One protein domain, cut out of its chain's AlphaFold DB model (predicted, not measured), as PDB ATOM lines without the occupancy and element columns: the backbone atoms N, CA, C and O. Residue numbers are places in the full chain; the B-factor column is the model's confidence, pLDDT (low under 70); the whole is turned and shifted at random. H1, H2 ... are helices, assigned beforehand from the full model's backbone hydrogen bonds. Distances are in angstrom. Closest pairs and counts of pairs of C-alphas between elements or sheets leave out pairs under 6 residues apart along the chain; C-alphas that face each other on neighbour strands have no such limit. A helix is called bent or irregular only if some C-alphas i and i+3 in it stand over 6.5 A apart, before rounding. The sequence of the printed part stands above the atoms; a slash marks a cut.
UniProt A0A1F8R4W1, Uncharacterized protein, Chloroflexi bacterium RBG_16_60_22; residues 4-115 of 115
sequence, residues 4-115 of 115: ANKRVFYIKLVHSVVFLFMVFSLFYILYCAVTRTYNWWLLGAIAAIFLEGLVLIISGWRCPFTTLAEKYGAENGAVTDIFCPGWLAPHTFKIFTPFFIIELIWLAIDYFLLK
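This is residues 4 to 115 of the 115 residues of an uncharacterized protein of Chloroflexi bacterium RBG_16_60_22 (UniProt A0A1F8R4W1). Look for a rod built along one long helix, H1: H2 and then H3 fold back along it one after the other, H2 crossing it steeply, while the long H4 runs the same way as H1 and is near H2. An unnamed stretch, residues 72 to 88, joins H3 to H4. The printed part has 112 residues with four named helices, H1, H2, H3 and H4 in that order, and no named strand; the class is all helix. It is only just loose, close to compact, with a radius of gyration of the C-alphas of 16.2 A and spans of 56 by 23 by 21 A.

Find C-alpha 4 at (24.356, -27.929, -39.705); from there H1, residues 4 to 35, runs 47.1 A to C-alpha 35 at (51.752, -3.281, -10.387). H2 is residues 40 to 58, 26.8 A, and H3 residues 64 to 71, 10.7 A. H4, residues 89 to 113, runs 36.6 A to C-alpha 113 at (59.357, 7.731, -16.623); it is irregular, but only just: C-alphas 90 and 93 are 6.8 A apart.

Begin at H1, the hub, which touches the other three helices. Its residues 22 to 32 touch residues 42 to 49 of H2 at a steep tilt of 47 degrees, opposite ways; the closest C-alphas, of Ser 25 and Ala 45, are 5.3 A apart. Its residues 8 to 15 touch H3 at a shallow tilt of 11 degrees, opposite ways, closest at the C-alphas of Val 8 and Ala 69, 5.8 A. Its residues 26 to 33 touch residues 100 to 110 of H4 at a shallow tilt of 24 degrees, the same way, closest at the C-alphas of Ala 33 and Leu 107, 5.1 A. H3 and H4 are apart. In H2 and H3 every O i to N i+4 pair is within hydrogen-bond range; in H1 27 of 28 are, in H4 18 of 21.

The C-alphas farthest apart, of Ala 4 and Lys 115, are 55.9 A apart. The printed part has no cut; the link from H3 to H4 is long. Mean pLDDT of the printed part is 73.5, and residues 4 to 8, 59 to 93 and 114 to 115 of the model are under 70.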
ATOM      1  N   ALA A   4      23.842 -29.271 -39.421       51.03
ATOM      2  CA  ALA A   4      24.356 -27.929 -39.705       51.03
ATOM      3  C   ALA A   4      24.366 -27.008 -38.465       51.03
ATOM      4  O   ALA A   4      25.355 -26.319 -38.218       51.03
ATOM      5  N   ASN A   5      23.340 -27.088 -37.605       60.44
ATOM      6  CA  ASN A   5      23.247 -26.260 -36.394       60.44
ATOM      7  C   ASN A   5      24.320 -26.591 -35.346       60.44
ATOM      8  O   ASN A   5      24.756 -25.705 -34.613       60.44
ATOM      9  N   LYS A   6      24.792 -27.846 -35.276       64.50
ATOM     10  CA  LYS A   6      25.819 -28.235 -34.294       64.50
ATOM     11  C   LYS A   6      27.181 -27.628 -34.626       64.50
ATOM     12  O   LYS A   6      27.873 -27.167 -33.727       64.50
ATOM     13  N   ARG A   7      27.568 -27.596 -35.906       65.94
ATOM     14  CA  ARG A   7      28.881 -27.074 -36.336       65.94
ATOM     15  C   ARG A   7      29.008 -25.575 -36.081       65.94
ATOM     16  O   ARG A   7      30.013 -25.134 -35.533       65.94
ATOM     17  N   VAL A   8      27.960 -24.816 -36.402       66.88
ATOM     18  CA  VAL A   8      27.899 -23.373 -36.128       66.88
ATOM     19  C   VAL A   8      27.930 -23.102 -34.621       66.88
ATOM     20  O   VAL A   8      28.623 -22.188 -34.181       66.88
ATOM     21  N   PHE A   9      27.259 -23.928 -33.810       70.31
ATOM     22  CA  PHE A   9      27.311 -23.816 -32.350       70.31
ATOM     23  C   PHE A   9      28.726 -24.028 -31.789       70.31
ATOM     24  O   PHE A   9      29.171 -23.234 -30.966       70.31
ATOM     25  N   TYR A  10      29.460 -25.042 -32.261       71.81
ATOM     26  CA  TYR A  10      30.851 -25.259 -31.837       71.81
ATOM     27  C   TYR A  10      31.762 -24.094 -32.221       71.81
ATOM     28  O   TYR A  10      32.574 -23.672 -31.403       71.81
ATOM     29  N   ILE A  11      31.600 -23.546 -33.428       72.94
ATOM     30  CA  ILE A  11      32.352 -22.365 -33.867       72.94
ATOM     31  C   ILE A  11      32.077 -21.178 -32.936       72.94
ATOM     32  O   ILE A  11      33.019 -20.545 -32.468       72.94
ATOM     33  N   LYS A  12      30.804 -20.921 -32.608       72.12
ATOM     34  CA  LYS A  12      30.419 -19.866 -31.660       72.12
ATOM     35  C   LYS A  12      31.004 -20.092 -30.271       72.12
ATOM     36  O   LYS A  12      31.500 -19.154 -29.665       72.12
ATOM     37  N   LEU A  13      30.969 -21.327 -29.775       76.31
ATOM     38  CA  LEU A  13      31.499 -21.671 -28.457       76.31
ATOM     39  C   LEU A  13      33.009 -21.432 -28.392       76.31
ATOM     40  O   LEU A  13      33.480 -20.778 -27.467       76.31
ATOM     41  N   VAL A  14      33.758 -21.912 -29.388       78.69
ATOM     42  CA  VAL A  14      35.210 -21.701 -29.469       78.69
ATOM     43  C   VAL A  14      35.535 -20.214 -29.581       78.69
ATOM     44  O   VAL A  14      36.392 -19.732 -28.845       78.69
ATOM     45  N   HIS A  15      34.830 -19.476 -30.443       75.62
ATOM     46  CA  HIS A  15      35.052 -18.040 -30.595       75.62
ATOM     47  C   HIS A  15      34.796 -17.284 -29.286       75.62
ATOM     48  O   HIS A  15      35.634 -16.494 -28.862       75.62
ATOM     49  N   SER A  16      33.722 -17.625 -28.570       75.69
ATOM     50  CA  SER A  16      33.419 -17.019 -27.275       75.69
ATOM     51  C   SER A  16      34.468 -17.335 -26.202       75.69
ATOM     52  O   SER A  16      34.771 -16.472 -25.381       75.69
ATOM     53  N   VAL A  17      35.068 -18.532 -26.208       82.94
ATOM     54  CA  VAL A  17      36.184 -18.870 -25.301       82.94
ATOM     55  C   VAL A  17      37.421 -18.029 -25.620       82.94
ATOM     56  O   VAL A  17      38.045 -17.496 -24.703       82.94
ATOM     57  N   VAL A  18      37.754 -17.866 -26.904       82.50
ATOM     58  CA  VAL A  18      38.867 -17.005 -27.341       82.50
ATOM     59  C   VAL A  18      38.603 -15.549 -26.958       82.50
ATOM     60  O   VAL A  18      39.490 -14.892 -26.420       82.50
ATOM     61  N   PHE A  19      37.378 -15.057 -27.150       78.25
ATOM     62  CA  PHE A  19      36.986 -13.712 -26.736       78.25
ATOM     63  C   PHE A  19      37.203 -13.496 -25.232       78.25
ATOM     64  O   PHE A  19      37.825 -12.516 -24.826       78.25
ATOM     65  N   LEU A  20      36.756 -14.438 -24.398       82.88
ATOM     66  CA  LEU A  20      36.916 -14.361 -22.944       82.88
ATOM     67  C   LEU A  20      38.399 -14.393 -22.538       82.88
ATOM     68  O   LEU A  20      38.821 -13.632 -21.670       82.88
ATOM     69  N   PHE A  21      39.204 -15.212 -23.218       87.00
ATOM     70  CA  PHE A  21      40.656 -15.249 -23.043       87.00
ATOM     71  C   PHE A  21      41.327 -13.909 -23.395       87.00
ATOM     72  O   PHE A  21      42.208 -13.450 -22.665       87.00
ATOM     73  N   MET A  22      40.891 -13.246 -24.469       83.38
ATOM     74  CA  MET A  22      41.402 -11.925 -24.857       83.38
ATOM     75  C   MET A  22      41.010 -10.844 -23.848       83.38
ATOM     76  O   MET A  22      41.857 -10.051 -23.447       83.38
ATOM     77  N   VAL A  23      39.760 -10.847 -23.372       84.81
ATOM     78  CA  VAL A  23      39.305  -9.930 -22.315       84.81
ATOM     79  C   VAL A  23      40.124 -10.128 -21.039       84.81
ATOM     80  O   VAL A  23      40.582  -9.157 -20.442       84.81
ATOM     81  N   PHE A  24      40.369 -11.378 -20.643       87.88
ATOM     82  CA  PHE A  24      41.216 -11.682 -19.492       87.88
ATOM     83  C   PHE A  24      42.655 -11.183 -19.686       87.88
ATOM     84  O   PHE A  24      43.238 -10.605 -18.771       87.88
ATOM     85  N   SER A  25      43.210 -11.354 -20.889       87.12
ATOM     86  CA  SER A  25      44.549 -10.865 -21.242       87.12
ATOM     87  C   SER A  25      44.646  -9.338 -21.161       87.12
ATOM     88  O   SER A  25      45.637  -8.826 -20.650       87.12
ATOM     89  N   LEU A  26      43.606  -8.622 -21.594       86.44
ATOM     90  CA  LEU A  26      43.503  -7.163 -21.490       86.44
ATOM     91  C   LEU A  26      43.563  -6.712 -20.018       86.44
ATOM     92  O   LEU A  26      44.453  -5.964 -19.623       86.44
ATOM     93  N   PHE A  27      42.703  -7.281 -19.163       86.81
ATOM     94  CA  PHE A  27      42.721  -6.997 -17.721       86.81
ATOM     95  C   PHE A  27      44.056  -7.357 -17.058       86.81
ATOM     96  O   PHE A  27      44.492  -6.667 -16.135       86.81
ATOM     97  N   TYR A  28      44.718  -8.420 -17.517       87.06
ATOM     98  CA  TYR A  28      46.036  -8.800 -17.019       87.06
ATOM     99  C   TYR A  28      47.117  -7.772 -17.390       87.06
ATOM    100  O   TYR A  28      47.956  -7.447 -16.550       87.06
ATOM    101  N   ILE A  29      47.078  -7.210 -18.603       85.44
ATOM    102  CA  ILE A  29      47.977  -6.120 -19.015       85.44
ATOM    103  C   ILE A  29      47.744  -4.885 -18.147       85.44
ATOM    104  O   ILE A  29      48.715  -4.320 -17.641       85.44
ATOM    105  N   LEU A  30      46.482  -4.508 -17.914       84.88
ATOM    106  CA  LEU A  30      46.135  -3.397 -17.027       84.88
ATOM    107  C   LEU A  30      46.671  -3.615 -15.608       84.88
ATOM    108  O   LEU A  30      47.280  -2.719 -15.028       84.88
ATOM    109  N   TYR A  31      46.486  -4.819 -15.062       86.69
ATOM    110  CA  TYR A  31      47.020  -5.186 -13.752       86.69
ATOM    111  C   TYR A  31      48.544  -5.040 -13.715       86.69
ATOM    112  O   TYR A  31      49.064  -4.365 -12.832       86.69
ATOM    113  N   CYS A  32      49.248  -5.592 -14.708       85.31
ATOM    114  CA  CYS A  32      50.701  -5.477 -14.831       85.31
ATOM    115  C   CYS A  32      51.186  -4.028 -14.968       85.31
ATOM    116  O   CYS A  32      52.243  -3.706 -14.424       85.31
ATOM    117  N   ALA A  33      50.440  -3.173 -15.674       82.06
ATOM    118  CA  ALA A  33      50.746  -1.750 -15.800       82.06
ATOM    119  C   ALA A  33      50.616  -1.025 -14.450       82.06
ATOM    120  O   ALA A  33      51.451  -0.186 -14.127       82.06
ATOM    121  N   VAL A  34      49.630  -1.392 -13.623       83.50
ATOM    122  CA  VAL A  34      49.445  -0.824 -12.275       83.50
ATOM    123  C   VAL A  34      50.478  -1.357 -11.278       83.50
ATOM    124  O   VAL A  34      51.024  -0.592 -10.485       83.50
ATOM    125  N   THR A  35      50.776  -2.659 -11.301       85.00
ATOM    126  CA  THR A  35      51.752  -3.281 -10.387       85.00
ATOM    127  C   THR A  35      53.200  -3.117 -10.837       85.00
ATOM    128  O   THR A  35      54.107  -3.529 -10.112       85.00
ATOM    129  N   ARG A  36      53.433  -2.526 -12.018       79.19
ATOM    130  CA  ARG A  36      54.756  -2.324 -12.634       79.19
ATOM    131  C   ARG A  36      55.546  -3.628 -12.799       79.19
ATOM    132  O   ARG A  36      56.775  -3.658 -12.701       79.19
ATOM    133  N   THR A  37      54.841  -4.737 -13.013       78.38
ATOM    134  CA  THR A  37      55.448  -6.070 -13.126       78.38
ATOM    135  C   THR A  37      55.605  -6.468 -14.587       78.38
ATOM    136  O   THR A  37      54.633  -6.835 -15.252       78.38
ATOM    137  N   TYR A  38      56.847  -6.455 -15.064       80.69
ATOM    138  CA  TYR A  38      57.213  -6.815 -16.432       80.69
ATOM    139  C   TYR A  38      57.634  -8.289 -16.495       80.69
ATOM    140  O   TYR A  38      58.794  -8.629 -16.280       80.69
ATOM    141  N   ASN A  39      56.676  -9.176 -16.765       82.62
ATOM    142  CA  ASN A  39      56.907 -10.621 -16.869       82.62
ATOM    143  C   ASN A  39      56.840 -11.101 -18.326       82.62
ATOM    144  O   ASN A  39      56.151 -10.505 -19.147       82.62
ATOM    145  N   TRP A  40      57.447 -12.249 -18.640       84.38
ATOM    146  CA  TRP A  40      57.291 -12.895 -19.957       84.38
ATOM    147  C   TRP A  40      55.822 -13.175 -20.322       84.38
ATOM    148  O   TRP A  40      55.439 -13.084 -21.485       84.38
ATOM    149  N   TRP A  41      54.977 -13.422 -19.318       84.12
ATOM    150  CA  TRP A  41      53.528 -13.575 -19.474       84.12
ATOM    151  C   TRP A  41      52.835 -12.319 -20.017       84.12
ATOM    152  O   TRP A  41      51.891 -12.436 -20.792       84.12
ATOM    153  N   LEU A  42      53.317 -11.124 -19.651       85.44
ATOM    154  CA  LEU A  42      52.799  -9.853 -20.163       85.44
ATOM    155  C   LEU A  42      53.053  -9.738 -21.667       85.44
ATOM    156  O   LEU A  42      52.153  -9.398 -22.428       85.44
ATOM    157  N   LEU A  43      54.270 -10.086 -22.096       85.19
ATOM    158  CA  LEU A  43      54.632 -10.089 -23.510       85.19
ATOM    159  C   LEU A  43      53.765 -11.078 -24.301       85.19
ATOM    160  O   LEU A  43      53.302 -10.747 -25.389       85.19
ATOM    161  N   GLY A  44      53.499 -12.260 -23.734       87.12
ATOM    162  CA  GLY A  44      52.592 -13.247 -24.322       87.12
ATOM    163  C   GLY A  44      51.159 -12.725 -24.482       87.12
ATOM    164  O   GLY A  44      50.574 -12.890 -25.549       87.12
ATOM    165  N   ALA A  45      50.618 -12.048 -23.465       86.69
ATOM    166  CA  ALA A  45      49.285 -11.442 -23.515       86.69
ATOM    167  C   ALA A  45      49.192 -10.340 -24.587       86.69
ATOM    168  O   ALA A  45      48.264 -10.337 -25.396       86.69
ATOM    169  N   ILE A  46      50.190  -9.451 -24.646       86.25
ATOM    170  CA  ILE A  46      50.278  -8.394 -25.665       86.25
ATOM    171  C   ILE A  46      50.367  -9.010 -27.065       86.25
ATOM    172  O   ILE A  46      49.631  -8.604 -27.961       86.25
ATOM    173  N   ALA A  47      51.233 -10.009 -27.255       87.81
ATOM    174  CA  ALA A  47      51.401 -10.683 -28.537       87.81
ATOM    175  C   ALA A  47      50.121 -11.403 -28.984       87.81
ATOM    176  O   ALA A  47      49.785 -11.348 -30.164       87.81
ATOM    177  N   ALA A  48      49.388 -12.035 -28.062       86.44
ATOM    178  CA  ALA A  48      48.118 -12.690 -28.365       86.44
ATOM    179  C   ALA A  48      47.068 -11.686 -28.870       86.44
ATOM    180  O   ALA A  48      46.492 -11.897 -29.939       86.44
ATOM    181  N   ILE A  49      46.875 -10.569 -28.157       85.19
ATOM    182  CA  ILE A  49      45.931  -9.513 -28.561       85.19
ATOM    183  C   ILE A  49      46.360  -8.885 -29.892       85.19
ATOM    184  O   ILE A  49      45.529  -8.655 -30.772       85.19
ATOM    185  N   PHE A  50      47.661  -8.645 -30.071       85.31
ATOM    186  CA  PHE A  50      48.198  -8.069 -31.300       85.31
ATOM    187  C   PHE A  50      48.012  -8.997 -32.506       85.31
ATOM    188  O   PHE A  50      47.610  -8.540 -33.575       85.31
ATOM    189  N   LEU A  51      48.271 -10.297 -32.342       85.50
ATOM    190  CA  LEU A  51      48.114 -11.289 -33.404       85.50
ATOM    191  C   LEU A  51      46.649 -11.420 -33.827       85.50
ATOM    192  O   LEU A  51      46.363 -11.419 -35.021       85.50
ATOM    193  N   GLU A  52      45.722 -11.450 -32.871       80.81
ATOM    194  CA  GLU A  52      44.284 -11.449 -33.164       80.81
ATOM    195  C   GLU A  52      43.867 -10.163 -33.894       80.81
ATOM    196  O   GLU A  52      43.197 -10.214 -34.927       80.81
ATOM    197  N   GLY A  53      44.336  -9.003 -33.418       77.19
ATOM    198  CA  GLY A  53      44.127  -7.712 -34.079       77.19
ATOM    199  C   GLY A  53      44.630  -7.703 -35.525       77.19
ATOM    200  O   GLY A  53      43.934  -7.230 -36.425       77.19
ATOM    201  N   LEU A  54      45.802  -8.290 -35.778       81.38
ATOM    202  CA  LEU A  54      46.372  -8.408 -37.118       81.38
ATOM    203  C   LEU A  54      45.511  -9.302 -38.022       81.38
ATOM    204  O   LEU A  54      45.213  -8.924 -39.157       81.38
ATOM    205  N   VAL A  55      45.064 -10.454 -37.515       79.75
ATOM    206  CA  VAL A  55      44.165 -11.368 -38.240       79.75
ATOM    207  C   VAL A  55      42.858 -10.664 -38.622       79.75
ATOM    208  O   VAL A  55      42.362 -10.850 -39.737       79.75
ATOM    209  N   LEU A  56      42.323  -9.811 -37.748       72.12
ATOM    210  CA  LEU A  56      41.108  -9.034 -38.004       72.12
ATOM    211  C   LEU A  56      41.305  -7.935 -39.047       72.12
ATOM    212  O   LEU A  56      40.430  -7.746 -39.895       72.12
ATOM    213  N   ILE A  57      42.440  -7.234 -39.012       74.44
ATOM    214  CA  ILE A  57      42.787  -6.219 -40.018       74.44
ATOM    215  C   ILE A  57      42.892  -6.873 -41.398       74.44
ATOM    216  O   ILE A  57      42.279  -6.389 -42.350       74.44
ATOM    217  N   ILE A  58      43.596  -8.006 -41.493       75.62
ATOM    218  CA  ILE A  58      43.726  -8.779 -42.739       75.62
ATOM    219  C   ILE A  58      42.353  -9.283 -43.213       75.62
ATOM    220  O   ILE A  58      42.079  -9.305 -44.411       75.62
ATOM    221  N   SER A  59      41.467  -9.636 -42.280       67.75
ATOM    222  CA  SER A  59      40.112 -10.122 -42.571       67.75
ATOM    223  C   SER A  59      39.077  -9.000 -42.776       67.75
ATOM    224  O   SER A  59      37.883  -9.280 -42.892       67.75
ATOM    225  N   GLY A  60      39.496  -7.728 -42.824       65.81
ATOM    226  CA  GLY A  60      38.616  -6.593 -43.115       65.81
ATOM    227  C   GLY A  60      37.621  -6.269 -41.998       65.81
ATOM    228  O   GLY A  60      36.461  -5.976 -42.284       65.81
ATOM    229  N   TRP A  61      38.054  -6.331 -40.734       62.47
ATOM    230  CA  TRP A  61      37.224  -6.079 -39.539       62.47
ATOM    231  C   TRP A  61      36.073  -7.074 -39.342       62.47
ATOM    232  O   TRP A  61      35.172  -6.843 -38.533       62.47
ATOM    233  N   ARG A  62      36.104  -8.201 -40.061       61.66
ATOM    234  CA  ARG A  62      35.229  -9.347 -39.825       61.66
ATOM    235  C   ARG A  62      36.032 -10.467 -39.184       61.66
ATOM    236  O   ARG A  62      37.112 -10.808 -39.660       61.66
ATOM    237  N   CYS A  63      35.491 -11.077 -38.130       65.69
ATOM    238  CA  CYS A  63      36.093 -12.278 -37.566       65.69
ATOM    239  C   CYS A  63      36.117 -13.386 -38.633       65.69
ATOM    240  O   CYS A  63      35.072 -13.671 -39.228       65.69
ATOM    241  N   PRO A  64      37.261 -14.060 -38.855       63.22
ATOM    242  CA  PRO A  64      37.364 -15.139 -39.841       63.22
ATOM    243  C   PRO A  64      36.380 -16.282 -39.548       63.22
ATOM    244  O   PRO A  64      35.877 -16.932 -40.464       63.22
ATOM    245  N   PHE A  65      36.032 -16.477 -38.273       62.00
ATOM    246  CA  PHE A  65      35.014 -17.428 -37.831       62.00
ATOM    247  C   PHE A  65      33.595 -17.075 -38.291       62.00
ATOM    248  O   PHE A  65      32.810 -17.987 -38.554       62.00
ATOM    249  N   THR A  66      33.273 -15.790 -38.460       63.22
ATOM    250  CA  THR A  66      31.982 -15.348 -39.004       63.22
ATOM    251  C   THR A  66      31.865 -15.728 -40.473       63.22
ATOM    252  O   THR A  66      30.903 -16.389 -40.858       63.22
ATOM    253  N   THR A  67      32.895 -15.426 -41.266       62.50
ATOM    254  CA  THR A  67      32.979 -15.826 -42.680       62.50
ATOM    255  C   THR A  67      32.931 -17.349 -42.837       62.50
ATOM    256  O   THR A  67      32.281 -17.875 -43.743       62.50
ATOM    257  N   LEU A  68      33.596 -18.086 -41.940       64.12
ATOM    258  CA  LEU A  68      33.598 -19.546 -41.961       64.12
ATOM    259  C   LEU A  68      32.210 -20.122 -41.641       64.12
ATOM    260  O   LEU A  68      31.762 -21.046 -42.315       64.12
ATOM    261  N   ALA A  69      31.507 -19.576 -40.652       62.94
ATOM    262  CA  ALA A  69      30.178 -20.049 -40.283       62.94
ATOM    263  C   ALA A  69      29.087 -19.650 -41.299       62.94
ATOM    264  O   ALA A  69      28.186 -20.455 -41.541       62.94
ATOM    265  N   GLU A  70      29.211 -18.503 -41.975       64.56
ATOM    266  CA  GLU A  70      28.396 -18.171 -43.158       64.56
ATOM    267  C   GLU A  70      28.611 -19.203 -44.278       64.56
ATOM    268  O   GLU A  70      27.650 -19.736 -44.834       64.56
ATOM    269  N   LYS A  71      29.868 -19.588 -44.539       63.78
ATOM    270  CA  LYS A  71      30.214 -20.618 -45.535       63.78
ATOM    271  C   LYS A  71      29.654 -22.007 -45.196       63.78
ATOM    272  O   LYS A  71      29.425 -22.807 -46.100       63.78
ATOM    273  N   TYR A  72      29.416 -22.303 -43.917       62.22
ATOM    274  CA  TYR A  72      28.798 -23.556 -43.458       62.22
ATOM    275  C   TYR A  72      27.260 -23.503 -43.353       62.22
ATOM    276  O   TYR A  72      26.662 -24.481 -42.900       62.22
ATOM    277  N   GLY A  73      26.616 -22.421 -43.810       55.69
ATOM    278  CA  GLY A  73      25.157 -22.334 -43.929       55.69
ATOM    279  C   GLY A  73      24.443 -21.730 -42.718       55.69
ATOM    280  O   GLY A  73      23.297 -22.088 -42.452       55.69
ATOM    281  N   ALA A  74      25.100 -20.845 -41.963       55.75
ATOM    282  CA  ALA A  74      24.423 -20.057 -40.938       55.75
ATOM    283  C   ALA A  74      23.478 -19.024 -41.585       55.75
ATOM    284  O   ALA A  74      23.926 -18.057 -42.198       55.75
ATOM    285  N   GLU A  75      22.165 -19.221 -41.438       50.06
ATOM    286  CA  GLU A  75      21.168 -18.171 -41.667       50.06
ATOM    287  C   GLU A  75      21.396 -17.059 -40.635       50.06
ATOM    288  O   GLU A  75      21.467 -17.334 -39.434       50.06
ATOM    289  N   ASN A  76      21.456 -15.813 -41.108       49.12
ATOM    290  CA  ASN A  76      21.776 -14.576 -40.384       49.12
ATOM    291  C   ASN A  76      23.284 -14.291 -40.300       49.12
ATOM    292  O   ASN A  76      23.999 -14.855 -39.474       49.12
ATOM    293  N   GLY A  77      23.732 -13.364 -41.158       47.47
ATOM    294  CA  GLY A  77      25.112 -12.886 -41.345       47.47
ATOM    295  C   GLY A  77      25.714 -12.118 -40.165       47.47
ATOM    296  O   GLY A  77      26.320 -11.060 -40.317       47.47
ATOM    297  N   ALA A  78      25.529 -12.646 -38.965       51.50
ATOM    298  CA  ALA A  78      26.276 -12.300 -37.783       51.50
ATOM    299  C   ALA A  78      26.331 -13.560 -36.924       51.50
ATOM    300  O   ALA A  78      25.376 -13.943 -36.244       51.50
ATOM    301  N   VAL A  79      27.479 -14.223 -36.943       52.84
ATOM    302  CA  VAL A  79      27.824 -15.227 -35.939       52.84
ATOM    303  C   VAL A  79      28.135 -14.436 -34.681       52.84
ATOM    304  O   VAL A  79      29.280 -14.190 -34.337       52.84
ATOM    305  N   THR A  80      27.078 -13.923 -34.057       50.97
ATOM    306  CA  THR A  80      27.164 -13.266 -32.765       50.97
ATOM    307  C   THR A  80      27.638 -14.318 -31.777       50.97
ATOM    308  O   THR A  80      27.076 -15.425 -31.731       50.97
ATOM    309  N   ASP A  81      28.705 -13.998 -31.047       57.06
ATOM    310  CA  ASP A  81      29.134 -14.767 -29.886       57.06
ATOM    311  C   ASP A  81      27.942 -15.067 -28.985       57.06
ATOM    312  O   ASP A  81      27.042 -14.241 -28.830       57.06
ATOM    313  N   ILE A  82      27.944 -16.237 -28.348       57.44
ATOM    314  CA  ILE A  82      26.878 -16.614 -27.404       57.44
ATOM    315  C   ILE A  82      26.796 -15.596 -26.252       57.44
ATOM    316  O   ILE A  82      25.718 -15.354 -25.716       57.44
ATOM    317  N   PHE A  83      27.927 -14.970 -25.916       53.47
ATOM    318  CA  PHE A  83      28.055 -13.990 -24.840       53.47
ATOM    319  C   PHE A  83      28.015 -12.525 -25.296       53.47
ATOM    320  O   PHE A  83      27.896 -11.646 -24.445       53.47
ATOM    321  N   CYS A  84      28.098 -12.235 -26.600       52.44
ATOM    322  CA  CYS A  84      28.070 -10.860 -27.098       52.44
ATOM    323  C   CYS A  84      26.745 -10.603 -27.826       52.44
ATOM    324  O   CYS A  84      26.498 -11.194 -28.883       52.44
ATOM    325  N   PRO A  85      25.866  -9.734 -27.296       55.97
ATOM    326  CA  PRO A  85      24.629  -9.410 -27.986       55.97
ATOM    327  C   PRO A  85      24.950  -8.747 -29.335       55.97
ATOM    328  O   PRO A  85      25.921  -8.004 -29.462       55.97
ATOM    329  N   GLY A  86      24.139  -9.006 -30.365       57.53
ATOM    330  CA  GLY A  86      24.464  -8.624 -31.749       57.53
ATOM    331  C   GLY A  86      24.683  -7.129 -32.003       57.53
ATOM    332  O   GLY A  86      25.317  -6.766 -32.989       57.53
ATOM    333  N   TRP A  87      24.226  -6.260 -31.099       59.97
ATOM    334  CA  TRP A  87      24.484  -4.817 -31.133       59.97
ATOM    335  C   TRP A  87      25.892  -4.435 -30.639       59.97
ATOM    336  O   TRP A  87      26.437  -3.405 -31.050       59.97
ATOM    337  N   LEU A  88      26.492  -5.268 -29.785       56.50
ATOM    338  CA  LEU A  88      27.810  -5.053 -29.197       56.50
ATOM    339  C   LEU A  88      28.921  -5.634 -30.078       56.50
ATOM    340  O   LEU A  88      29.972  -5.016 -30.183       56.50
ATOM    341  N   ALA A  89      28.658  -6.723 -30.806       60.28
ATOM    342  CA  ALA A  89      29.605  -7.343 -31.740       60.28
ATOM    343  C   ALA A  89      30.324  -6.354 -32.699       60.28
ATOM    344  O   ALA A  89      31.550  -6.426 -32.803       60.28
ATOM    345  N   PRO A  90      29.646  -5.385 -33.354       62.34
ATOM    346  CA  PRO A  90      30.327  -4.406 -34.209       62.34
ATOM    347  C   PRO A  90      31.076  -3.303 -33.439       62.34
ATOM    348  O   PRO A  90      31.905  -2.600 -34.020       62.34
ATOM    349  N   HIS A  91      30.787  -3.118 -32.149       64.81
ATOM    350  CA  HIS A  91      31.390  -2.077 -31.312       64.81
ATOM    351  C   HIS A  91      32.543  -2.596 -30.459       64.81
ATOM    352  O   HIS A  91      33.432  -1.813 -30.138       64.81
ATOM    353  N   THR A  92      32.577  -3.897 -30.159       68.88
ATOM    354  CA  THR A  92      33.652  -4.569 -29.423       68.88
ATOM    355  C   THR A  92      35.016  -4.123 -29.940       68.88
ATOM    356  O   THR A  92      35.778  -3.499 -29.211       68.88
ATOM    357  N   PHE A  93      35.305  -4.287 -31.231       68.44
ATOM    358  CA  PHE A  93      36.610  -3.890 -31.765       68.44
ATOM    359  C   PHE A  93      36.895  -2.392 -31.644       68.44
ATOM    360  O   PHE A  93      38.014  -2.011 -31.309       68.44
ATOM    361  N   LYS A  94      35.888  -1.539 -31.852       70.31
ATOM    362  CA  LYS A  94      36.037  -0.082 -31.723       70.31
ATOM    363  C   LYS A  94      36.302   0.365 -30.288       70.31
ATOM    364  O   LYS A  94      36.889   1.422 -30.109       70.31
ATOM    365  N   ILE A  95      35.874  -0.409 -29.293       76.50
ATOM    366  CA  ILE A  95      36.058  -0.104 -27.872       76.50
ATOM    367  C   ILE A  95      37.358  -0.729 -27.357       76.50
ATOM    368  O   ILE A  95      38.175  -0.039 -26.757       76.50
ATOM    369  N   PHE A  96      37.590  -2.014 -27.633       76.06
ATOM    370  CA  PHE A  96      38.746  -2.747 -27.116       76.06
ATOM    371  C   PHE A  96      40.071  -2.317 -27.765       76.06
ATOM    372  O   PHE A  96      41.087  -2.274 -27.081       76.06
ATOM    373  N   THR A  97      40.076  -1.931 -29.048       77.62
ATOM    374  CA  THR A  97      41.304  -1.478 -29.734       77.62
ATOM    375  C   THR A  97      41.905  -0.214 -29.107       77.62
ATOM    376  O   THR A  97      43.076  -0.250 -28.731       77.62
ATOM    377  N   PRO A  98      41.170   0.910 -28.954       82.31
ATOM    378  CA  PRO A  98      41.731   2.085 -28.295       82.31
ATOM    379  C   PRO A  98      42.050   1.819 -26.823       82.31
ATOM    380  O   PRO A  98      43.026   2.371 -26.331       82.31
ATOM    381  N   PHE A  99      41.296   0.949 -26.139       83.81
ATOM    382  CA  PHE A  99      41.602   0.561 -24.761       83.81
ATOM    383  C   PHE A  99      42.983  -0.100 -24.660       83.81
ATOM    384  O   PHE A  99      43.825   0.356 -23.894       83.81
ATOM    385  N   PHE A 100      43.262  -1.073 -25.530       82.56
ATOM    386  CA  PHE A 100      44.565  -1.731 -25.613       82.56
ATOM    387  C   PHE A 100      45.705  -0.767 -25.978       82.56
ATOM    388  O   PHE A 100      46.804  -0.857 -25.435       82.56
ATOM    389  N   ILE A 101      45.457   0.197 -26.874       85.38
ATOM    390  CA  ILE A 101      46.444   1.236 -27.209       85.38
ATOM    391  C   ILE A 101      46.739   2.116 -25.986       85.38
ATOM    392  O   ILE A 101      47.901   2.420 -25.724       85.38
ATOM    393  N   ILE A 102      45.713   2.513 -25.230       87.31
ATOM    394  CA  ILE A 102      45.875   3.307 -24.005       87.31
ATOM    395  C   ILE A 102      46.681   2.523 -22.965       87.31
ATOM    396  O   ILE A 102      47.605   3.081 -22.379       87.31
ATOM    397  N   GLU A 103      46.387   1.235 -22.772       85.38
ATOM    398  CA  GLU A 103      47.145   0.356 -21.872       85.38
ATOM    399  C   GLU A 103      48.616   0.236 -22.286       85.38
ATOM    400  O   GLU A 103      49.502   0.338 -21.439       85.38
ATOM    401  N   LEU A 104      48.893   0.083 -23.585       84.50
ATOM    402  CA  LEU A 104      50.256   0.052 -24.122       84.50
ATOM    403  C   LEU A 104      51.004   1.368 -23.893       84.50
ATOM    404  O   LEU A 104      52.171   1.349 -23.502       84.50
ATOM    405  N   ILE A 105      50.346   2.507 -24.127       86.69
ATOM    406  CA  ILE A 105      50.931   3.829 -23.882       86.69
ATOM    407  C   ILE A 105      51.217   3.999 -22.393       86.69
ATOM    408  O   ILE A 105      52.312   4.427 -22.037       86.69
ATOM    409  N   TRP A 106      50.273   3.629 -21.525       84.88
ATOM    410  CA  TRP A 106      50.475   3.683 -20.081       84.88
ATOM    411  C   TRP A 106      51.672   2.825 -19.681       84.88
ATOM    412  O   TRP A 106      52.584   3.329 -19.036       84.88
ATOM    413  N   LEU A 107      51.725   1.569 -20.122       83.75
ATOM    414  CA  LEU A 107      52.838   0.666 -19.835       83.75
ATOM    415  C   LEU A 107      54.183   1.238 -20.322       83.75
ATOM    416  O   LEU A 107      55.185   1.140 -19.619       83.75
ATOM    417  N   ALA A 108      54.214   1.867 -21.500       83.56
ATOM    418  CA  ALA A 108      55.415   2.511 -22.026       83.56
ATOM    419  C   ALA A 108      55.837   3.725 -21.182       83.56
ATOM    420  O   ALA A 108      57.017   3.866 -20.865       83.56
ATOM    421  N   ILE A 109      54.888   4.575 -20.783       83.94
ATOM    422  CA  ILE A 109      55.135   5.718 -19.894       83.94
ATOM    423  C   ILE A 109      55.665   5.226 -18.542       83.94
ATOM    424  O   ILE A 109      56.670   5.737 -18.055       83.94
ATOM    425  N   ASP A 110      55.020   4.218 -17.960       81.44
ATOM    426  CA  ASP A 110      55.384   3.610 -16.680       81.44
ATOM    427  C   ASP A 110      56.813   3.039 -16.701       81.44
ATOM    428  O   ASP A 110      57.574   3.211 -15.740       81.44
ATOM    429  N   TYR A 111      57.191   2.430 -17.828       77.75
ATOM    430  CA  TYR A 111      58.520   1.877 -18.072       77.75
ATOM    431  C   TYR A 111      59.595   2.954 -18.286       77.75
ATOM    432  O   TYR A 111      60.715   2.775 -17.815       77.75
ATOM    433  N   PHE A 112      59.286   4.051 -18.990       79.00
ATOM    434  CA  PHE A 112      60.256   5.102 -19.337       79.00
ATOM    435  C   PHE A 112      60.396   6.219 -18.289       79.00
ATOM    436  O   PHE A 112      61.485   6.765 -18.162       79.00
ATOM    437  N   LEU A 113      59.329   6.603 -17.575       73.31
ATOM    438  CA  LEU A 113      59.357   7.731 -16.623       73.31
ATOM    439  C   LEU A 113      59.768   7.343 -15.200       73.31
ATOM    440  O   LEU A 113      60.141   8.210 -14.415       73.31
ATOM    441  N   LEU A 114      59.632   6.071 -14.837       62.66
ATOM    442  CA  LEU A 114      59.790   5.596 -13.458       62.66
ATOM    443  C   LEU A 114      60.854   4.484 -13.348       62.66
ATOM    444  O   LEU A 114      60.856   3.708 -12.390       62.66
ATOM    445  N   LYS A 115      61.744   4.405 -14.342       54.28
ATOM    446  CA  LYS A 115      62.981   3.618 -14.349       54.28
ATOM    447  C   LYS A 115      64.164   4.570 -14.468       54.28
ATOM    448  O   LYS A 115      65.187   4.281 -13.813       54.28
TER     449      LYS A 115